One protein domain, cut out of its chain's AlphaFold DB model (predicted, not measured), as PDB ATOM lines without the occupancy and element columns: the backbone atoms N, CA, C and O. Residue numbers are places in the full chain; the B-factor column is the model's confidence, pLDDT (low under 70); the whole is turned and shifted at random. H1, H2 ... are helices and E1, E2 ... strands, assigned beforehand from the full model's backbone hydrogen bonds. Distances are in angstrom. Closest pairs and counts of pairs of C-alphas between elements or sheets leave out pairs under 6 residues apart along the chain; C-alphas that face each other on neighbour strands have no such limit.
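What this domain is: This is residues 76 to 227 of the 261 residues of an uncharacterized protein of Streptomyces rubidus (UniProt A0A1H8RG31). Look for one long, strongly twisted sheet of eight strands: its E9 and E10 hairpin joins an end of short strands E5, E6, E4 and E1, curled round H1, to an end made by E7 and E8, with H3 packed over E9 and E7. The small hairpin E2 and E3 is a separate sheet of two strands, reached where E1 runs on into E2 across a break of 2 residues, and H2 sits near the E7 and E9 end of the large sheet. You will find 152 printed residues, in chain order E1 E2 E3 E4 H1 E5 E6 E7 E8 H2 E9 E10 H3, of mixed class. The large sheet runs E5 E6 E4 E1 E10 E9 E7 E8 and is mixed, and E2 with E3 is antiparallel. The whole is only just compact, close to loose, with a radius of gyration of the C-alphas of 17.5 A and spans of 50 by 37 by 25 A.

How they stand to each other: Begin at the sheet with E10, residues 202 to 212, and E9, residues 190 to 199, an antiparallel hairpin with N 195 and O 210 at 2.9 A. E1, residues 76 to 78, is parallel to E10, with N 77 and O 209 at 2.9 A. E4, residues 94 to 97, is antiparallel to E1, with N 78 and O 94 at 2.8 A. E6, residues 124 to 127, is antiparallel to E4, with N 126 and O 95 at 2.8 A. The edge strand E5, residues 114 to 116, forms a hairpin with E6, with N 125 and O 115 at 2.7 A. On the other side of E9, E7, residues 143 to 151, is antiparallel to it, with N 192 and O 146 at 2.8 A. E7 forms a hairpin with the edge strand E8, residues 154 to 159, with N 149 and O 157 at 2.8 A. H1, residues 100 to 110, is on the sheet, which curls round it; the closest C-alphas to E6 are those of Ala 107 and Val 126, 6.3 A. H3, residues 215 to 226, lies over E9 and E7 at a height over the sheet of 8.6 A and runs along the strands, at 26 degrees to E7 on the local plane; its closest C-alphas to E9 are those of Ala 218 and Ser 193, 5.8 A. H2, residues 176 to 184, is on the sheet, its closest C-alphas to E9 being those of Ala 183 and Arg 190, 5.5 A. H1, H2 and H3 are on one face, giving two layers, a sheet and its helices. E4, H1, E5 and E8, H2, E9 are split strand-helix-strand units, parallel strands with another strand between them, each with a right-handed crossover. The hairpin E2, residues 81 to 83, and E3, residues 86 to 88, has N 83 and O 86 at 2.9 A; E3 and E4 are apart. In H1 and H2 every O i to N i+4 pair is within hydrogen-bond range, in H3 7 of 8.

Where its parts are: Find C-alpha 76, where E1 begins, at (-47.722, 2.407, 41.491). E9 is 27.8 A from first to last C-alpha, E7 24.0 A with a bend of 57 degrees at residue 147, and E10 22.9 A with a bend of 99 degrees at residue 205. H3 is 16.7 A long and ends at C-alpha 226, (-27.375, -6.554, 29.212); H1 is 15.3 A.

The domain as a whole: The C-alphas of Gly 108 and Gly 166, the two farthest apart, are 50.3 A apart. The printed part has no cut. The links E6 to E7 and E8 to H2 are long. Mean pLDDT of the printed part is 84.2; residues 89 to 90, 161 to 173 and 221 to 227 are under 70.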
ATOM      1  N   ARG A  76     -49.016   2.861  40.983       95.81
ATOM      2  CA  ARG A  76     -47.722   2.407  41.491       95.81
ATOM      3  C   ARG A  76     -47.900   1.123  42.276       95.81
ATOM      4  O   ARG A  76     -48.842   0.996  43.053       95.81
ATOM      5  N   VAL A  77     -46.976   0.187  42.101       95.19
ATOM      6  CA  VAL A  77     -46.922  -1.038  42.900       95.19
ATOM      7  C   VAL A  77     -45.751  -0.945  43.869       95.19
ATOM      8  O   VAL A  77     -44.640  -0.556  43.507       95.19
ATOM      9  N   HIS A  78     -46.014  -1.286  45.125       91.06
ATOM     10  CA  HIS A  78     -45.075  -1.151  46.229       91.06
ATOM     11  C   HIS A  78     -44.658  -2.536  46.724       91.06
ATOM     12  O   HIS A  78     -45.503  -3.383  47.007       91.06
ATOM     13  N   VAL A  79     -43.345  -2.740  46.851       78.88
ATOM     14  CA  VAL A  79     -42.707  -4.000  47.292       78.88
ATOM     15  C   VAL A  79     -42.335  -4.007  48.783       78.88
ATOM     16  O   VAL A  79     -41.684  -4.931  49.263       78.88
ATOM     17  N   GLY A  80     -42.746  -2.986  49.539       74.38
ATOM     18  CA  GLY A  80     -42.545  -2.906  50.985       74.38
ATOM     19  C   GLY A  80     -43.173  -1.658  51.603       74.38
ATOM     20  O   GLY A  80     -43.483  -0.696  50.901       74.38
ATOM     21  N   TRP A  81     -43.340  -1.673  52.928       73.62
ATOM     22  CA  TRP A  81     -43.900  -0.563  53.707       73.62
ATOM     23  C   TRP A  81     -43.091  -0.365  55.010       73.62
ATOM     24  O   TRP A  81     -42.619  -1.329  55.616       73.62
ATOM     25  N   GLN A  82     -42.964   0.884  55.485       71.50
ATOM     26  CA  GLN A  82     -42.524   1.199  56.857       71.50
ATOM     27  C   GLN A  82     -43.673   1.607  57.791       71.50
ATOM     28  O   GLN A  82     -44.316   2.636  57.591       71.50
ATOM     29  N   ARG A  83     -43.973   0.805  58.815       71.88
ATOM     30  CA  ARG A  83     -45.011   1.140  59.799       71.88
ATOM     31  C   ARG A  83     -44.329   1.740  61.020       71.88
ATOM     32  O   ARG A  83     -43.521   1.068  61.654       71.88
ATOM     33  N   SER A  84     -44.632   3.002  61.329       75.25
ATOM     34  CA  SER A  84     -44.010   3.726  62.452       75.25
ATOM     35  C   SER A  84     -42.474   3.740  62.370       75.25
ATOM     36  O   SER A  84     -41.792   3.420  63.341       75.25
ATOM     37  N   GLY A  85     -41.930   4.018  61.179       72.31
ATOM     38  CA  GLY A  85     -40.484   4.064  60.924       72.31
ATOM     39  C   GLY A  85     -39.776   2.703  60.911       72.31
ATOM     40  O   GLY A  85     -38.562   2.646  60.731       72.31
ATOM     41  N   LYS A  86     -40.506   1.593  61.086       71.88
ATOM     42  CA  LYS A  86     -39.944   0.239  61.043       71.88
ATOM     43  C   LYS A  86     -40.343  -0.463  59.748       71.88
ATOM     44  O   LYS A  86     -41.541  -0.535  59.462       71.88
ATOM     45  N   PRO A  87     -39.390  -1.002  58.968       72.19
ATOM     46  CA  PRO A  87     -39.707  -1.859  57.833       72.19
ATOM     47  C   PRO A  87     -40.554  -3.046  58.294       72.19
ATOM     48  O   PRO A  87     -40.188  -3.748  59.238       72.19
ATOM     49  N   VAL A  88     -41.686  -3.269  57.635       75.19
ATOM     50  CA  VAL A  88     -42.524  -4.446  57.869       75.19
ATOM     51  C   VAL A  88     -42.464  -5.307  56.619       75.19
ATOM     52  O   VAL A  88     -42.716  -4.823  55.516       75.19
ATOM     53  N   ALA A  89     -42.124  -6.586  56.790       65.00
ATOM     54  CA  ALA A  89     -42.201  -7.554  55.708       65.00
ATOM     55  C   ALA A  89     -43.665  -7.685  55.284       65.00
ATOM     56  O   ALA A  89     -44.508  -8.142  56.060       65.00
ATOM     57  N   GLN A  90     -43.968  -7.246  54.070       67.62
ATOM     58  CA  GLN A  90     -45.300  -7.372  53.515       67.62
ATOM     59  C   GLN A  90     -45.374  -8.692  52.753       67.62
ATOM     60  O   GLN A  90     -44.555  -8.962  51.881       67.62
ATOM     61  N   LEU A  91     -46.346  -9.529  53.113       71.44
ATOM     62  CA  LEU A  91     -46.666 -10.737  52.347       71.44
ATOM     63  C   LEU A  91     -47.587 -10.429  51.157       71.44
ATOM     64  O   LEU A  91     -47.903 -11.327  50.388       71.44
ATOM     65  N   THR A  92     -48.045  -9.181  51.033       84.62
ATOM     66  CA  THR A  92     -49.042  -8.747  50.057       84.62
ATOM     67  C   THR A  92     -48.552  -7.547  49.266       84.62
ATOM     68  O   THR A  92     -47.865  -6.673  49.796       84.62
ATOM     69  N   TRP A  93     -48.938  -7.490  47.995       90.31
ATOM     70  CA  TRP A  93     -48.666  -6.353  47.123       90.31
ATOM     71  C   TRP A  93     -49.582  -5.180  47.488       90.31
ATOM     72  O   TRP A  93     -50.785  -5.366  47.681       90.31
ATOM     73  N   ARG A  94     -49.031  -3.963  47.564       93.88
ATOM     74  CA  ARG A  94     -49.826  -2.729  47.671       93.88
ATOM     75  C   ARG A  94     -49.796  -2.004  46.335       93.88
ATOM     76  O   ARG A  94     -48.716  -1.710  45.828       93.88
ATOM     77  N   VAL A  95     -50.966  -1.681  45.800       96.00
ATOM     78  CA  VAL A  95     -51.117  -0.851  44.598       96.00
ATOM     79  C   VAL A  95     -51.726   0.480  45.002       96.00
ATOM     80  O   VAL A  95     -52.702   0.477  45.744       96.00
ATOM     81  N   THR A  96     -51.168   1.598  44.540       96.88
ATOM     82  CA  THR A  96     -51.769   2.926  44.719       96.88
ATOM     83  C   THR A  96     -52.098   3.585  43.384       96.88
ATOM     84  O   THR A  96     -51.374   3.411  42.402       96.88
ATOM     85  N   THR A  97     -53.218   4.302  43.325       97.06
ATOM     86  CA  THR A  97     -53.716   4.988  42.123       97.06
ATOM     87  C   THR A  97     -54.644   6.139  42.508       97.06
ATOM     88  O   THR A  97     -55.319   6.077  43.531       97.06
ATOM     89  N   GLU A  98     -54.701   7.197  41.706       95.50
ATOM     90  CA  GLU A  98     -55.684   8.279  41.882       95.50
ATOM     91  C   GLU A  98     -57.027   7.977  41.208       95.50
ATOM     92  O   GLU A  98     -58.010   8.677  41.455       95.50
ATOM     93  N   ASP A  99     -57.084   6.939  40.372       95.69
ATOM     94  CA  ASP A  99     -58.293   6.533  39.669       95.69
ATOM     95  C   ASP A  99     -59.007   5.410  40.434       95.69
ATOM     96  O   ASP A  99     -58.521   4.283  40.558       95.69
ATOM     97  N   HIS A 100     -60.194   5.722  40.953       95.88
ATOM     98  CA  HIS A 100     -61.009   4.761  41.687       95.88
ATOM     99  C   HIS A 100     -61.405   3.548  40.832       95.88
ATOM    100  O   HIS A 100     -61.427   2.432  41.345       95.88
ATOM    101  N   VAL A 101     -61.638   3.735  39.528       97.00
ATOM    102  CA  VAL A 101     -61.999   2.647  38.605       97.00
ATOM    103  C   VAL A 101     -60.824   1.684  38.434       97.00
ATOM    104  O   VAL A 101     -61.012   0.468  38.428       97.00
ATOM    105  N   VAL A 102     -59.596   2.210  38.370       97.69
ATOM    106  CA  VAL A 102     -58.378   1.385  38.354       97.69
ATOM    107  C   VAL A 102     -58.256   0.596  39.660       97.69
ATOM    108  O   VAL A 102     -57.976  -0.603  39.624       97.69
ATOM    109  N   ALA A 103     -58.505   1.230  40.811       97.94
ATOM    110  CA  ALA A 103     -58.453   0.555  42.108       97.94
ATOM    111  C   ALA A 103     -59.481  -0.588  42.210       97.94
ATOM    112  O   ALA A 103     -59.133  -1.694  42.631       97.94
ATOM    113  N   GLU A 104     -60.726  -0.355  41.787       98.06
ATOM    114  CA  GLU A 104     -61.777  -1.379  41.762       98.06
ATOM    115  C   GLU A 104     -61.431  -2.541  40.826       98.06
ATOM    116  O   GLU A 104     -61.586  -3.701  41.211       98.06
ATOM    117  N   ALA A 105     -60.908  -2.260  39.630       97.94
ATOM    118  CA  ALA A 105     -60.513  -3.294  38.677       97.94
ATOM    119  C   ALA A 105     -59.375  -4.178  39.222       97.94
ATOM    120  O   ALA A 105     -59.447  -5.410  39.146       97.94
ATOM    121  N   VAL A 106     -58.354  -3.563  39.829       97.56
ATOM    122  CA  VAL A 106     -57.246  -4.282  40.477       97.56
ATOM    123  C   VAL A 106     -57.760  -5.150  41.628       97.56
ATOM    124  O   VAL A 106     -57.414  -6.332  41.702       97.56
ATOM    125  N   ALA A 107     -58.619  -4.602  42.495       97.25
ATOM    126  CA  ALA A 107     -59.210  -5.342  43.609       97.25
ATOM    127  C   ALA A 107     -60.105  -6.498  43.130       97.25
ATOM    128  O   ALA A 107     -60.048  -7.593  43.688       97.25
ATOM    129  N   GLY A 108     -60.890  -6.289  42.071       97.25
ATOM    130  CA  GLY A 108     -61.744  -7.318  41.482       97.25
ATOM    131  C   GLY A 108     -60.951  -8.493  40.908       97.25
ATOM    132  O   GLY A 108     -61.363  -9.643  41.064       97.25
ATOM    133  N   LYS A 109     -59.793  -8.229  40.288       97.25
ATOM    134  CA  LYS A 109     -58.956  -9.280  39.690       97.25
ATOM    135  C   LYS A 109     -58.072 -10.000  40.705       97.25
ATOM    136  O   LYS A 109     -57.997 -11.228  40.678       97.25
ATOM    137  N   TYR A 110     -57.373  -9.252  41.554       95.69
ATOM    138  CA  TYR A 110     -56.330  -9.792  42.433       95.69
ATOM    139  C   TYR A 110     -56.780  -9.929  43.901       95.69
ATOM    140  O   TYR A 110     -56.015 -10.374  44.766       95.69
ATOM    141  N   GLY A 111     -58.035  -9.586  44.190       95.81
ATOM    142  CA  GLY A 111     -58.588  -9.521  45.537       95.81
ATOM    143  C   GLY A 111     -58.108  -8.291  46.308       95.81
ATOM    144  O   GLY A 111     -57.186  -7.589  45.900       95.81
ATOM    145  N   GLY A 112     -58.719  -8.063  47.470       94.94
ATOM    146  CA  GLY A 112     -58.481  -6.872  48.285       94.94
ATOM    147  C   GLY A 112     -59.696  -5.953  48.284       94.94
ATOM    148  O   GLY A 112     -60.750  -6.315  47.767       94.94
ATOM    149  N   GLU A 113     -59.549  -4.784  48.896       96.81
ATOM    150  CA  GLU A 113     -60.581  -3.749  48.954       96.81
ATOM    151  C   GLU A 113     -59.915  -2.389  48.715       96.81
ATOM    152  O   GLU A 113     -58.892  -2.111  49.354       96.81
ATOM    153  N   PRO A 114     -60.441  -1.550  47.804       97.19
ATOM    154  CA  PRO A 114     -59.968  -0.184  47.648       97.19
ATOM    155  C   PRO A 114     -60.236   0.634  48.911       97.19
ATOM    156  O   PRO A 114     -61.375   0.747  49.366       97.19
ATOM    157  N   ALA A 115     -59.196   1.257  49.449       96.06
ATOM    158  CA  ALA A 115     -59.285   2.196  50.558       96.06
ATOM    159  C   ALA A 115     -58.612   3.508  50.165       96.06
ATOM    160  O   ALA A 115     -57.682   3.518  49.371       96.06
ATOM    161  N   LYS A 116     -59.051   4.645  50.706       95.44
ATOM    162  CA  LYS A 116     -58.304   5.892  50.505       95.44
ATOM    163  C   LYS A 116     -57.027   5.871  51.336       95.44
ATOM    164  O   LYS A 116     -57.102   5.593  52.530       95.44
ATOM    165  N   VAL A 117     -55.898   6.266  50.738       92.25
ATOM    166  CA  VAL A 117     -54.611   6.385  51.454       92.25
ATOM    167  C   VAL A 117     -54.741   7.366  52.623       92.25
ATOM    168  O   VAL A 117     -54.251   7.119  53.725       92.25
ATOM    169  N   ARG A 118     -55.442   8.484  52.403       91.25
ATOM    170  CA  ARG A 118     -55.837   9.454  53.431       91.25
ATOM    171  C   ARG A 118     -57.292   9.877  53.202       91.25
ATOM    172  O   ARG A 118     -57.718   9.966  52.055       91.25
ATOM    173  N   PRO A 119     -58.071  10.225  54.243       91.06
ATOM    174  CA  PRO A 119     -59.476  10.615  54.065       91.06
ATOM    175  C   PRO A 119     -59.699  11.746  53.044       91.06
ATOM    176  O   PRO A 119     -60.693  11.746  52.317       91.06
ATOM    177  N   SER A 120     -58.754  12.687  52.966       90.62
ATOM    178  CA  SER A 120     -58.774  13.832  52.050       90.62
ATOM    179  C   SER A 120     -58.073  13.597  50.707       90.62
ATOM    180  O   SER A 120     -58.143  14.481  49.855       90.62
ATOM    181  N   SER A 121     -57.400  12.460  50.489       91.31
ATOM    182  CA  SER A 121     -56.711  12.195  49.220       91.31
ATOM    183  C   SER A 121     -57.671  11.695  48.138       91.31
ATOM    184  O   SER A 121     -58.689  11.053  48.420       91.31
ATOM    185  N   SER A 122     -57.320  11.979  46.883       91.44
ATOM    186  CA  SER A 122     -57.841  11.281  45.699       91.44
ATOM    187  C   SER A 122     -57.199   9.903  45.516       91.44
ATOM    188  O   SER A 122     -57.766   9.051  44.845       91.44
ATOM    189  N   GLU A 123     -56.032   9.676  46.124       94.94
ATOM    190  CA  GLU A 123     -55.303   8.414  46.038       94.94
ATOM    191  C   GLU A 123     -56.001   7.297  46.827       94.94
ATOM    192  O   GLU A 123     -56.334   7.450  48.011       94.94
ATOM    193  N   HIS A 124     -56.176   6.170  46.150       96.62
ATOM    194  CA  HIS A 124     -56.662   4.904  46.664       96.62
ATOM    195  C   HIS A 124     -55.505   3.911  46.748       96.62
ATOM    196  O   HIS A 124     -54.637   3.874  45.878       96.62
ATOM    197  N   GLU A 125     -55.522   3.082  47.781       96.38
ATOM    198  CA  GLU A 125     -54.691   1.903  47.926       96.38
ATOM    199  C   GLU A 125     -55.527   0.629  47.828       96.38
ATOM    200  O   GLU A 125     -56.665   0.564  48.289       96.38
ATOM    201  N   VAL A 126     -54.925  -0.404  47.250       96.69
ATOM    202  CA  VAL A 126     -55.446  -1.768  47.242       96.69
ATOM    203  C   VAL A 126     -54.362  -2.680  47.792       96.69
ATOM    204  O   VAL A 126     -53.266  -2.776  47.233       96.69
ATOM    205  N   LEU A 127     -54.674  -3.361  48.894       94.50
ATOM    206  CA  LEU A 127     -53.859  -4.457  49.410       94.50
ATOM    207  C   LEU A 127     -54.318  -5.754  48.746       94.50
ATOM    208  O   LEU A 127     -55.348  -6.325  49.110       94.50
ATOM    209  N   ILE A 128     -53.554  -6.190  47.753       93.50
ATOM    210  CA  ILE A 128     -53.862  -7.364  46.944       93.50
ATOM    211  C   ILE A 128     -53.739  -8.637  47.787       93.50
ATOM    212  O   ILE A 128     -52.814  -8.780  48.586       93.50
ATOM    213  N   ARG A 129     -54.671  -9.581  47.602       91.25
ATOM    214  CA  ARG A 129     -54.647 -10.887  48.292       91.25
ATOM    215  C   ARG A 129     -53.862 -11.955  47.532       91.25
ATOM    216  O   ARG A 129     -53.439 -12.929  48.146       91.25
ATOM    217  N   SER A 130     -53.696 -11.790  46.221       88.75
ATOM    218  CA  SER A 130     -52.838 -12.650  45.410       88.75
ATOM    219  C   SER A 130     -51.364 -12.521  45.816       88.75
ATOM    220  O   SER A 130     -50.894 -11.452  46.207       88.75
ATOM    221  N   ASP A 131     -50.634 -13.626  45.720       85.94
ATOM    222  CA  ASP A 131     -49.199 -13.719  45.981       85.94
ATOM    223  C   ASP A 131     -48.343 -13.270  44.786       85.94
ATOM    224  O   ASP A 131     -47.157 -12.975  44.957       85.94
ATOM    225  N   ALA A 132     -48.933 -13.148  43.596       88.75
ATOM    226  CA  ALA A 132     -48.232 -12.800  42.369       88.75
ATOM    227  C   ALA A 132     -48.983 -11.758  41.527       88.75
ATOM    228  O   ALA A 132     -50.205 -11.636  41.570       88.75
ATOM    229  N   LEU A 133     -48.215 -11.025  40.720       90.75
ATOM    230  CA  LEU A 133     -48.715 -10.125  39.687       90.75
ATOM    231  C   LEU A 133     -48.178 -10.585  38.335       90.75
ATOM    232  O   LEU A 133     -46.965 -10.707  38.155       90.75
ATOM    233  N   ASN A 134     -49.080 -10.811  37.383       92.56
ATOM    234  CA  ASN A 134     -48.703 -11.082  36.001       92.56
ATOM    235  C   ASN A 134     -48.531  -9.753  35.276       92.56
ATOM    236  O   ASN A 134     -49.473  -8.959  35.185       92.56
ATOM    237  N   ILE A 135     -47.329  -9.505  34.765       94.62
ATOM    238  CA  ILE A 135     -46.970  -8.211  34.190       94.62
ATOM    239  C   ILE A 135     -46.463  -8.364  32.758       94.62
ATOM    240  O   ILE A 135     -45.873  -9.379  32.392       94.62
ATOM    241  N   VAL A 136     -46.673  -7.327  31.954       94.56
ATOM    242  CA  VAL A 136     -46.130  -7.194  30.602       94.56
ATOM    243  C   VAL A 136     -45.218  -5.980  30.577       94.56
ATOM    244  O   VAL A 136     -45.656  -4.860  30.837       94.56
ATOM    245  N   VAL A 137     -43.948  -6.194  30.254       93.50
ATOM    246  CA  VAL A 137     -42.960  -5.121  30.124       93.50
ATOM    247  C   VAL A 137     -42.922  -4.695  28.649       93.50
ATOM    248  O   VAL A 137     -42.605  -5.533  27.806       93.50
ATOM    249  N   PRO A 138     -43.278  -3.441  28.304       89.31
ATOM    250  CA  PRO A 138     -43.516  -3.036  26.912       89.31
ATOM    251  C   PRO A 138     -42.244  -2.924  26.057       89.31
ATOM    252  O   PRO A 138     -42.340  -2.835  24.837       89.31
ATOM    253  N   GLY A 139     -41.064  -2.960  26.677       88.94
ATOM    254  CA  GLY A 139     -39.779  -2.835  26.002       88.94
ATOM    255  C   GLY A 139     -38.627  -2.726  26.997       88.94
ATOM    256  O   GLY A 139     -38.835  -2.724  28.213       88.94
ATOM    257  N   ARG A 140     -37.394  -2.639  26.492       86.00
ATOM    258  CA  ARG A 140     -36.189  -2.535  27.336       86.00
ATOM    259  C   ARG A 140     -36.138  -1.198  28.079       86.00
ATOM    260  O   ARG A 140     -35.716  -1.154  29.223       86.00
ATOM    261  N   GLU A 141     -36.614  -0.137  27.444       86.44
ATOM    262  CA  GLU A 141     -36.713   1.223  27.982       86.44
ATOM    263  C   GLU A 141     -37.677   1.352  29.168       86.44
ATOM    264  O   GLU A 141     -37.642   2.342  29.896       86.44
ATOM    265  N   ALA A 142     -38.532   0.351  29.386       89.81
ATOM    266  CA  ALA A 142     -39.409   0.294  30.546       89.81
ATOM    267  C   ALA A 142     -38.648  -0.023  31.845       89.81
ATOM    268  O   ALA A 142     -39.187   0.165  32.939       89.81
ATOM    269  N   VAL A 143     -37.412  -0.506  31.720       89.56
ATOM    270  CA  VAL A 143     -36.483  -0.728  32.819       89.56
ATOM    271  C   VAL A 143     -35.491   0.426  32.829       89.56
ATOM    272  O   VAL A 143     -34.855   0.724  31.823       89.56
ATOM    273  N   MET A 144     -35.378   1.093  33.970       87.31
ATOM    274  CA  MET A 144     -34.417   2.168  34.166       87.31
ATOM    275  C   MET A 144     -33.612   1.900  35.423       87.31
ATOM    276  O   MET A 144     -34.182   1.766  36.512       87.31
ATOM    277  N   HIS A 145     -32.292   1.913  35.292       85.94
ATOM    278  CA  HIS A 145     -31.380   1.838  36.423       85.94
ATOM    279  C   HIS A 145     -30.579   3.119  36.582       85.94
ATOM    280  O   HIS A 145     -30.100   3.726  35.631       85.94
ATOM    281  N   GLY A 146     -30.415   3.514  37.834       87.12
ATOM    282  CA  GLY A 146     -29.529   4.590  38.214       87.12
ATOM    283  C   GLY A 146     -29.222   4.523  39.696       87.12
ATOM    284  O   GLY A 146     -29.642   3.617  40.419       87.12
ATOM    285  N   MET A 147     -28.495   5.524  40.147       86.75
ATOM    286  CA  MET A 147     -28.111   5.741  41.524       86.75
ATOM    287  C   MET A 147     -28.557   7.147  41.918       86.75
ATOM    288  O   MET A 147     -28.401   8.091  41.145       86.75
ATOM    289  N   ALA A 148     -29.098   7.305  43.120       89.06
ATOM    290  CA  ALA A 148     -29.472   8.602  43.662       89.06
ATOM    291  C   ALA A 148     -29.057   8.725  45.132       89.06
ATOM    292  O   ALA A 148     -29.357   7.855  45.952       89.06
ATOM    293  N   LEU A 149     -28.388   9.822  45.479       88.12
ATOM    294  CA  LEU A 149     -28.264  10.272  46.861       88.12
ATOM    295  C   LEU A 149     -29.445  11.195  47.135       88.12
ATOM    296  O   LEU A 149     -29.535  12.285  46.566       88.12
ATOM    297  N   ALA A 150     -30.343  10.746  48.000       85.19
ATOM    298  CA  ALA A 150     -31.470  11.538  48.452       85.19
ATOM    299  C   ALA A 150     -31.441  11.667  49.973       85.19
ATOM    300  O   ALA A 150     -31.146  10.700  50.676       85.19
ATOM    301  N   ALA A 151     -31.770  12.852  50.476       83.50
ATOM    302  CA  ALA A 151     -32.001  13.078  51.895       83.50
ATOM    303  C   ALA A 151     -33.153  14.073  52.067       83.50
ATOM    304  O   ALA A 151     -33.310  14.997  51.272       83.50
ATOM    305  N   ARG A 152     -33.982  13.874  53.101       84.06
ATOM    306  CA  ARG A 152     -35.128  14.755  53.409       84.06
ATOM    307  C   ARG A 152     -36.033  15.022  52.190       84.06
ATOM    308  O   ARG A 152     -36.398  16.162  51.925       84.06
ATOM    309  N   GLY A 153     -36.314  13.984  51.400       78.50
ATOM    310  CA  GLY A 153     -37.163  14.073  50.205       78.50
ATOM    311  C   GLY A 153     -36.536  14.760  48.981       78.50
ATOM    312  O   GLY A 153     -37.171  14.820  47.933       78.50
ATOM    313  N   MET A 154     -35.292  15.246  49.062       80.31
ATOM    314  CA  MET A 154     -34.603  15.902  47.945       80.31
ATOM    315  C   MET A 154     -33.486  15.025  47.381       80.31
ATOM    316  O   MET A 154     -32.735  14.403  48.132       80.31
ATOM    317  N   VAL A 155     -33.356  14.998  46.051       85.12
ATOM    318  CA  VAL A 155     -32.245  14.336  45.352       85.12
ATOM    319  C   VAL A 155     -31.073  15.311  45.265       85.12
ATOM    320  O   VAL A 155     -31.152  16.318  44.568       85.12
ATOM    321  N   PHE A 156     -29.984  15.009  45.969       84.25
ATOM    322  CA  PHE A 156     -28.750  15.805  45.964       84.25
ATOM    323  C   PHE A 156     -27.802  15.404  44.843       84.25
ATOM    324  O   PHE A 156     -27.002  16.211  44.375       84.25
ATOM    325  N   HIS A 157     -27.863  14.141  44.434       84.31
ATOM    326  CA  HIS A 157     -27.016  13.614  43.382       84.31
ATOM    327  C   HIS A 157     -27.725  12.465  42.670       84.31
ATOM    328  O   HIS A 157     -28.354  11.635  43.327       84.31
ATOM    329  N   ALA A 158     -27.597  12.404  41.348       84.25
ATOM    330  CA  ALA A 158     -28.057  11.296  40.525       84.25
ATOM    331  C   ALA A 158     -26.964  10.925  39.515       84.25
ATOM    332  O   ALA A 158     -26.345  11.812  38.926       84.25
ATOM    333  N   CYS A 159     -26.728   9.630  39.317       80.62
ATOM    334  CA  CYS A 159     -25.821   9.119  38.291       80.62
ATOM    335  C   CYS A 159     -26.310   7.770  37.754       80.62
ATOM    336  O   CYS A 159     -27.127   7.102  38.378       80.62
ATOM    337  N   GLU A 160     -25.807   7.346  36.599       76.50
ATOM    338  CA  GLU A 160     -26.230   6.095  35.944       76.50
ATOM    339  C   GLU A 160     -25.565   4.845  36.553       76.50
ATOM    340  O   GLU A 160     -25.824   3.722  36.134       76.50
ATOM    341  N   GLY A 161     -24.679   5.006  37.543       66.12
ATOM    342  CA  GLY A 161     -23.987   3.901  38.221       66.12
ATOM    343  C   GLY A 161     -22.913   3.188  37.385       66.12
ATOM    344  O   GLY A 161     -22.023   2.561  37.963       66.12
ATOM    345  N   SER A 162     -22.948   3.325  36.056       61.38
ATOM    346  CA  SER A 162     -21.874   2.952  35.138       61.38
ATOM    347  C   SER A 162     -21.201   4.215  34.612       61.38
ATOM    348  O   SER A 162     -21.738   4.930  33.776       61.38
ATOM    349  N   ASP A 163     -19.997   4.522  35.080       51.25
ATOM    350  CA  ASP A 163     -19.178   5.530  34.409       51.25
ATOM    351  C   ASP A 163     -18.609   4.936  33.116       51.25
ATOM    352  O   ASP A 163     -17.413   4.681  32.991       51.25
ATOM    353  N   VAL A 164     -19.472   4.744  32.114       40.25
ATOM    354  CA  VAL A 164     -19.111   4.331  30.744       40.25
ATOM    355  C   VAL A 164     -18.243   5.368  30.009       40.25
ATOM    356  O   VAL A 164     -17.840   5.143  28.872       40.25
ATOM    357  N   ARG A 165     -17.894   6.496  30.647       36.97
ATOM    358  CA  ARG A 165     -16.985   7.519  30.093       36.97
ATOM    359  C   ARG A 165     -15.843   7.937  31.025       36.97
ATOM    360  O   ARG A 165     -15.220   8.964  30.778       36.97
ATOM    361  N   GLY A 166     -15.566   7.186  32.094       37.44
ATOM    362  CA  GLY A 166     -14.412   7.443  32.972       37.44
ATOM    363  C   GLY A 166     -14.462   8.739  33.798       37.44
ATOM    364  O   GLY A 166     -13.520   9.027  34.531       37.44
ATOM    365  N   LEU A 167     -15.548   9.509  33.725       41.72
ATOM    366  CA  LEU A 167     -15.812  10.624  34.628       41.72
ATOM    367  C   LEU A 167     -16.495  10.061  35.859       41.72
ATOM    368  O   LEU A 167     -17.713  10.016  35.891       41.72
ATOM    369  N   GLN A 168     -15.699   9.634  36.841       52.38
ATOM    370  CA  GLN A 168     -16.207   9.286  38.162       52.38
ATOM    371  C   GLN A 168     -17.246  10.323  38.577       52.38
ATOM    372  O   GLN A 168     -16.915  11.507  38.680       52.38
ATOM    373  N   CYS A 169     -18.489   9.888  38.797       58.19
ATOM    374  CA  CYS A 169     -19.422  10.604  39.659       58.19
ATOM    375  C   CYS A 169     -18.585  11.054  40.869       58.19
ATOM    376  O   CYS A 169     -18.186  10.212  41.664       58.19
ATOM    377  N   GLY A 170     -18.208  12.335  40.989       57.72
ATOM    378  CA  GLY A 170     -17.180  12.765  41.962       57.72
ATOM    379  C   GLY A 170     -17.553  12.500  43.430       57.72
ATOM    380  O   GLY A 170     -16.752  12.716  44.332       57.72
ATOM    381  N   VAL A 171     -18.783  12.034  43.650       64.81
ATOM    382  CA  VAL A 171     -19.414  11.662  44.918       64.81
ATOM    383  C   VAL A 171     -19.431  10.135  45.132       64.81
ATOM    384  O   VAL A 171     -19.572   9.667  46.260       64.81
ATOM    385  N   CYS A 172     -19.277   9.328  44.082       68.31
ATOM    386  CA  CYS A 172     -19.378   7.874  44.129       68.31
ATOM    387  C   CYS A 172     -17.999   7.252  44.320       68.31
ATOM    388  O   CYS A 172     -17.051   7.566  43.604       68.31
ATOM    389  N   ALA A 173     -17.899   6.288  45.234       69.38
ATOM    390  CA  ALA A 173     -16.697   5.475  45.332       69.38
ATOM    391  C   ALA A 173     -16.430   4.714  44.018       69.38
ATOM    392  O   ALA A 173     -17.349   4.272  43.317       69.38
ATOM    393  N   SER A 174     -15.150   4.520  43.704       72.81
ATOM    394  CA  SER A 174     -14.706   3.843  42.481       72.81
ATOM    395  C   SER A 174     -15.029   2.344  42.477       72.81
ATOM    396  O   SER A 174     -15.231   1.756  41.414       72.81
ATOM    397  N   THR A 175     -15.150   1.724  43.654       78.44
ATOM    398  CA  THR A 175     -15.458   0.297  43.817       78.44
ATOM    399  C   THR A 175     -16.921   0.067  44.193       78.44
ATOM    400  O   THR A 175     -17.544   0.897  44.850       78.44
ATOM    401  N   ALA A 176     -17.478  -1.087  43.809       76.19
ATOM    402  CA  ALA A 176     -18.846  -1.463  44.173       76.19
ATOM    403  C   ALA A 176     -19.043  -1.553  45.699       76.19
ATOM    404  O   ALA A 176     -20.008  -0.998  46.215       76.19
ATOM    405  N   GLY A 177     -18.091  -2.165  46.418       80.69
ATOM    406  CA  GLY A 177     -18.117  -2.237  47.884       80.69
ATOM    407  C   GLY A 177     -18.101  -0.852  48.536       80.69
ATOM    408  O   GLY A 177     -18.993  -0.535  49.311       80.69
ATOM    409  N   GLY A 178     -17.192   0.034  48.110       83.25
ATOM    410  CA  GLY A 178     -17.133   1.396  48.647       83.25
ATOM    411  C   GLY A 178     -18.392   2.221  48.357       83.25
ATOM    412  O   GLY A 178     -18.738   3.106  49.139       83.25
ATOM    413  N   ARG A 179     -19.106   1.941  47.252       81.94
ATOM    414  CA  ARG A 179     -20.398   2.587  46.960       81.94
ATOM    415  C   ARG A 179     -21.471   2.127  47.935       81.94
ATOM    416  O   ARG A 179     -22.225   2.962  48.428       81.94
ATOM    417  N   MET A 180     -21.524   0.826  48.207       84.06
ATOM    418  CA  MET A 180     -22.456   0.245  49.169       84.06
ATOM    419  C   MET A 180     -22.200   0.784  50.582       84.06
ATOM    420  O   MET A 180     -23.137   1.280  51.207       84.06
ATOM    421  N   ASP A 181     -20.940   0.808  51.021       86.12
ATOM    422  CA  ASP A 181     -20.541   1.336  52.331       86.12
ATOM    423  C   ASP A 181     -20.921   2.819  52.477       86.12
ATOM    424  O   ASP A 181     -21.632   3.200  53.408       86.12
ATOM    425  N   ALA A 182     -20.553   3.662  51.502       85.75
ATOM    426  CA  ALA A 182     -20.909   5.081  51.522       85.75
ATOM    427  C   ALA A 182     -22.433   5.296  51.540       85.75
ATOM    428  O   ALA A 182     -22.932   6.200  52.212       85.75
ATOM    429  N   ALA A 183     -23.190   4.477  50.809       86.38
ATOM    430  CA  ALA A 183     -24.646   4.544  50.767       86.38
ATOM    431  C   ALA A 183     -25.313   4.093  52.079       86.38
ATOM    432  O   ALA A 183     -26.370   4.623  52.453       86.38
ATOM    433  N   TRP A 184     -24.721   3.131  52.790       85.38
ATOM    434  CA  TRP A 184     -25.154   2.725  54.130       85.38
ATOM    435  C   TRP A 184     -24.868   3.801  55.170       85.38
ATOM    436  O   TRP A 184     -25.741   4.097  55.981       85.38
ATOM    437  N   GLU A 185     -23.732   4.482  55.058       88.62
ATOM    438  CA  GLU A 185     -23.394   5.650  55.878       88.62
ATOM    439  C   GLU A 185     -24.201   6.915  55.519       88.62
ATOM    440  O   GLU A 185     -24.034   7.960  56.145       88.62
ATOM    441  N   GLY A 186     -25.055   6.858  54.491       85.75
ATOM    442  CA  GLY A 186     -25.867   7.993  54.038       85.75
ATOM    443  C   GLY A 186     -25.079   9.080  53.298       85.75
ATOM    444  O   GLY A 186     -25.601  10.170  53.075       85.75
ATOM    445  N   ARG A 187     -23.832   8.798  52.909       85.38
ATOM    446  CA  ARG A 187     -22.944   9.713  52.169       85.38
ATOM    447  C   ARG A 187     -22.877   9.403  50.671       85.38
ATOM    448  O   ARG A 187     -22.399  10.225  49.898       85.38
ATOM    449  N   GLY A 188     -23.333   8.219  50.272       85.25
ATOM    450  CA  GLY A 188     -23.284   7.709  48.906       85.25
ATOM    451  C   GLY A 188     -24.662   7.532  48.280       85.25
ATOM    452  O   GLY A 188     -25.669   7.336  48.964       85.25
ATOM    453  N   ALA A 189     -24.698   7.577  46.951       87.88
ATOM    454  CA  ALA A 189     -25.905   7.289  46.195       87.88
ATOM    455  C   ALA A 189     -26.344   5.830  46.396       87.88
ATOM    456  O   ALA A 189     -25.520   4.915  46.394       87.88
ATOM    457  N   ARG A 190     -27.652   5.614  46.547       88.12
ATOM    458  CA  ARG A 190     -28.285   4.288  46.586       88.12
ATOM    459  C   ARG A 190     -28.842   3.941  45.212       88.12
ATOM    460  O   ARG A 190     -29.137   4.865  44.455       88.12
ATOM    461  N   PRO A 191     -29.043   2.655  44.891       89.31
ATOM    462  CA  PRO A 191     -29.762   2.290  43.688       89.31
ATOM    463  C   PRO A 191     -31.123   2.972  43.642       89.31
ATOM    464  O   PRO A 191     -31.781   3.173  44.665       89.31
ATOM    465  N   ARG A 192     -31.540   3.331  42.438       89.69
ATOM    466  CA  ARG A 192     -32.886   3.786  42.126       89.69
ATOM    467  C   ARG A 192     -33.267   3.160  40.801       89.69
ATOM    468  O   ARG A 192     -32.974   3.695  39.737       89.69
ATOM    469  N   SER A 193     -33.907   2.010  40.900       88.94
ATOM    470  CA  SER A 193     -34.401   1.265  39.752       88.94
ATOM    471  C   SER A 193     -35.887   1.529  39.575       88.94
ATOM    472  O   SER A 193     -36.623   1.594  40.565       88.94
ATOM    473  N   ARG A 194     -36.325   1.681  38.329       91.06
ATOM    474  CA  ARG A 194     -37.737   1.793  37.965       91.06
ATOM    475  C   ARG A 194     -38.076   0.719  36.947       91.06
ATOM    476  O   ARG A 194     -37.293   0.463  36.038       91.06
ATOM    477  N   LEU A 195     -39.238   0.108  37.118       92.62
ATOM    478  CA  LEU A 195     -39.805  -0.849  36.181       92.62
ATOM    479  C   LEU A 195     -41.220  -0.408  35.841       92.62
ATOM    480  O   LEU A 195     -42.060  -0.308  36.738       92.62
ATOM    481  N   ARG A 196     -41.478  -0.187  34.556       94.25
ATOM    482  CA  ARG A 196     -42.806   0.097  34.016       94.25
ATOM    483  C   ARG A 196     -43.379  -1.128  33.341       94.25
ATOM    484  O   ARG A 196     -42.674  -1.850  32.641       94.25
ATOM    485  N   PHE A 197     -44.662  -1.360  33.553       95.44
ATOM    486  CA  PHE A 197     -45.327  -2.548  33.041       95.44
ATOM    487  C   PHE A 197     -46.835  -2.349  32.945       95.44
ATOM    488  O   PHE A 197     -47.417  -1.596  33.717       95.44
ATOM    489  N   GLY A 198     -47.474  -3.056  32.020       96.19
ATOM    490  CA  GLY A 198     -48.916  -3.289  32.055       96.19
ATOM    491  C   GLY A 198     -49.242  -4.518  32.902       96.19
ATOM    492  O   GLY A 198     -48.403  -5.405  33.069       96.19
ATOM    493  N   MET A 199     -50.462  -4.602  33.425       95.62
ATOM    494  CA  MET A 199     -50.957  -5.827  34.060       95.62
ATOM    495  C   MET A 199     -51.488  -6.769  32.979       95.62
ATOM    496  O   MET A 199     -52.404  -6.403  32.247       95.62
ATOM    497  N   ALA A 200     -50.935  -7.979  32.877       95.94
ATOM    498  CA  ALA A 200     -51.296  -8.926  31.814       95.94
ATOM    499  C   ALA A 200     -52.788  -9.297  31.848       95.94
ATOM    500  O   ALA A 200     -53.422  -9.466  30.813       95.94
ATOM    501  N   ASP A 201     -53.351  -9.382  33.053       95.38
ATOM    502  CA  ASP A 201     -54.756  -9.711  33.276       95.38
ATOM    503  C   ASP A 201     -55.719  -8.532  33.073       95.38
ATOM    504  O   ASP A 201     -56.933  -8.736  33.047       95.38
ATOM    505  N   LEU A 202     -55.189  -7.308  33.002       96.50
ATOM    506  CA  LEU A 202     -55.936  -6.053  32.935       96.50
ATOM    507  C   LEU A 202     -55.245  -5.090  31.944       96.50
ATOM    508  O   LEU A 202     -54.802  -4.008  32.343       96.50
ATOM    509  N   PRO A 203     -55.110  -5.478  30.660       94.50
ATOM    510  CA  PRO A 203     -54.276  -4.758  29.692       94.50
ATOM    511  C   PRO A 203     -54.767  -3.331  29.414       94.50
ATOM    512  O   PRO A 203     -53.963  -2.446  29.128       94.50
ATOM    513  N   ASP A 204     -56.072  -3.088  29.560       95.00
ATOM    514  CA  ASP A 204     -56.702  -1.793  29.289       95.00
ATOM    515  C   ASP A 204     -56.469  -0.756  30.394       95.00
ATOM    516  O   ASP A 204     -56.763   0.425  30.207       95.00
ATOM    517  N   LEU A 205     -55.924  -1.164  31.546       94.81
ATOM    518  CA  LEU A 205     -55.665  -0.235  32.641       94.81
ATOM    519  C   LEU A 205     -54.458   0.657  32.386       94.81
ATOM    520  O   LEU A 205     -54.313   1.627  33.109       94.81
ATOM    521  N   GLY A 206     -53.612   0.384  31.391       94.56
ATOM    522  CA  GLY A 206     -52.413   1.176  31.107       94.56
ATOM    523  C   GLY A 206     -51.177   0.731  31.895       94.56
ATOM    524  O   GLY A 206     -51.029  -0.444  32.236       94.56
ATOM    525  N   LEU A 207     -50.246   1.664  32.131       95.94
ATOM    526  CA  LEU A 207     -48.935   1.365  32.713       95.94
ATOM    527  C   LEU A 207     -48.877   1.657  34.211       95.94
ATOM    528  O   LEU A 207     -49.285   2.715  34.686       95.94
ATOM    529  N   PHE A 208     -48.271   0.730  34.935       96.19
ATOM    530  CA  PHE A 208     -47.909   0.831  36.335       96.19
ATOM    531  C   PHE A 208     -46.397   0.964  36.468       96.19
ATOM    532  O   PHE A 208     -45.644   0.622  35.553       96.19
ATOM    533  N   GLU A 209     -45.948   1.444  37.623       95.50
ATOM    534  CA  GLU A 209     -44.525   1.541  37.940       95.50
ATOM    535  C   GLU A 209     -44.209   0.913  39.302       95.50
ATOM    536  O   GLU A 209     -44.935   1.111  40.279       95.50
ATOM    537  N   ILE A 210     -43.087   0.196  39.377       93.75
ATOM    538  CA  ILE A 210     -42.399  -0.139  40.629       93.75
ATOM    539  C   ILE A 210     -41.123   0.693  40.689       93.75
ATOM    540  O   ILE A 210     -40.349   0.724  39.733       93.75
ATOM    541  N   VAL A 211     -40.878   1.329  41.834       91.12
ATOM    542  CA  VAL A 211     -39.611   2.001  42.140       91.12
ATOM    543  C   VAL A 211     -38.954   1.276  43.305       91.12
ATOM    544  O   VAL A 211     -39.585   1.049  44.334       91.12
ATOM    545  N   SER A 212     -37.682   0.913  43.151       88.88
ATOM    546  CA  SER A 212     -36.929   0.175  44.163       88.88
ATOM    547  C   SER A 212     -35.541   0.763  44.362       88.88
ATOM    548  O   SER A 212     -34.842   1.089  43.401       88.88
ATOM    549  N   SER A 213     -35.126   0.860  45.623       86.94
ATOM    550  CA  SER A 213     -33.750   1.177  46.016       86.94
ATOM    551  C   SER A 213     -32.947  -0.041  46.472       86.94
ATOM    552  O   SER A 213     -31.839   0.098  46.991       86.94
ATOM    553  N   SER A 214     -33.497  -1.244  46.277       85.31
ATOM    554  CA  SER A 214     -32.824  -2.497  46.603       85.31
ATOM    555  C   SER A 214     -31.644  -2.751  45.665       85.31
ATOM    556  O   SER A 214     -31.777  -2.653  44.443       85.31
ATOM    557  N   TRP A 215     -30.510  -3.137  46.249       83.94
ATOM    558  CA  TRP A 215     -29.339  -3.603  45.509       83.94
ATOM    559  C   TRP A 215     -29.644  -4.879  44.718       83.94
ATOM    560  O   TRP A 215     -29.308  -4.936  43.541       83.94
ATOM    561  N   ASP A 216     -30.379  -5.829  45.305       83.88
ATOM    562  CA  ASP A 216     -30.774  -7.079  44.635       83.88
ATOM    563  C   ASP A 216     -31.651  -6.810  43.400       83.88
ATOM    564  O   ASP A 216     -31.522  -7.459  42.361       83.88
ATOM    565  N   PHE A 217     -32.553  -5.824  43.496       82.62
ATOM    566  CA  PHE A 217     -33.405  -5.430  42.372       82.62
ATOM    567  C   PHE A 217     -32.591  -4.738  41.273       82.62
ATOM    568  O   PHE A 217     -32.808  -4.993  40.089       82.62
ATOM    569  N   ALA A 218     -31.641  -3.884  41.660       81.69
ATOM    570  CA  ALA A 218     -30.756  -3.206  40.720       81.69
ATOM    571  C   ALA A 218     -29.842  -4.187  39.971       81.69
ATOM    572  O   ALA A 218     -29.681  -4.057  38.761       81.69
ATOM    573  N   GLU A 219     -29.299  -5.191  40.662       79.31
ATOM    574  CA  GLU A 219     -28.507  -6.263  40.046       79.31
ATOM    575  C   GLU A 219     -29.357  -7.102  39.081       79.31
ATOM    576  O   GLU A 219     -28.951  -7.357  37.947       79.31
ATOM    577  N   SER A 220     -30.573  -7.471  39.500       74.62
ATOM    578  CA  SER A 220     -31.486  -8.268  38.675       74.62
ATOM    579  C   SER A 220     -31.871  -7.557  37.381       74.62
ATOM    580  O   SER A 220     -31.899  -8.187  36.327       74.62
ATOM    581  N   GLY A 221     -32.159  -6.257  37.426       66.00
ATOM    582  CA  GLY A 221     -32.525  -5.525  36.216       66.00
ATOM    583  C   GLY A 221     -31.329  -5.186  35.313       66.00
ATOM    584  O   GLY A 221     -31.474  -5.181  34.091       66.00
ATOM    585  N   TRP A 222     -30.115  -5.075  35.868       65.25
ATOM    586  CA  TRP A 222     -28.884  -5.009  35.068       65.25
ATOM    587  C   TRP A 222     -28.744  -6.207  34.120       65.25
ATOM    588  O   TRP A 222     -28.364  -6.046  32.956       65.25
ATOM    589  N   LEU A 223     -29.108  -7.403  34.599       63.59
ATOM    590  CA  LEU A 223     -29.138  -8.612  33.777       63.59
ATOM    591  C   LEU A 223     -30.174  -8.522  32.655       63.59
ATOM    592  O   LEU A 223     -29.925  -9.056  31.586       63.59
ATOM    593  N   TRP A 224     -31.304  -7.842  32.846       64.06
ATOM    594  CA  TRP A 224     -32.320  -7.678  31.797       64.06
ATOM    595  C   TRP A 224     -31.879  -6.712  30.701       64.06
ATOM    596  O   TRP A 224     -32.200  -6.903  29.530       64.06
ATOM    597  N   GLU A 225     -31.142  -5.665  31.071       62.09
ATOM    598  CA  GLU A 225     -30.625  -4.714  30.094       62.09
ATOM    599  C   GLU A 225     -29.493  -5.301  29.246       62.09
ATOM    600  O   GLU A 225     -29.381  -4.954  28.070       62.09
ATOM    601  N   HIS A 226     -28.636  -6.134  29.836       61.16
ATOM    602  CA  HIS A 226     -27.375  -6.554  29.212       61.16
ATOM    603  C   HIS A 226     -27.382  -7.999  28.735       61.16
ATOM    604  O   HIS A 226     -26.739  -8.320  27.735       61.16
ATOM    605  N   CYS A 227     -28.134  -8.865  29.401       49.81
ATOM    606  CA  CYS A 227     -28.452 -10.165  28.858       49.81
ATOM    607  C   CYS A 227     -29.771 -10.000  28.120       49.81
ATOM    608  O   CYS A 227     -30.766  -9.580  28.702       49.81
TER     609      CYS A 227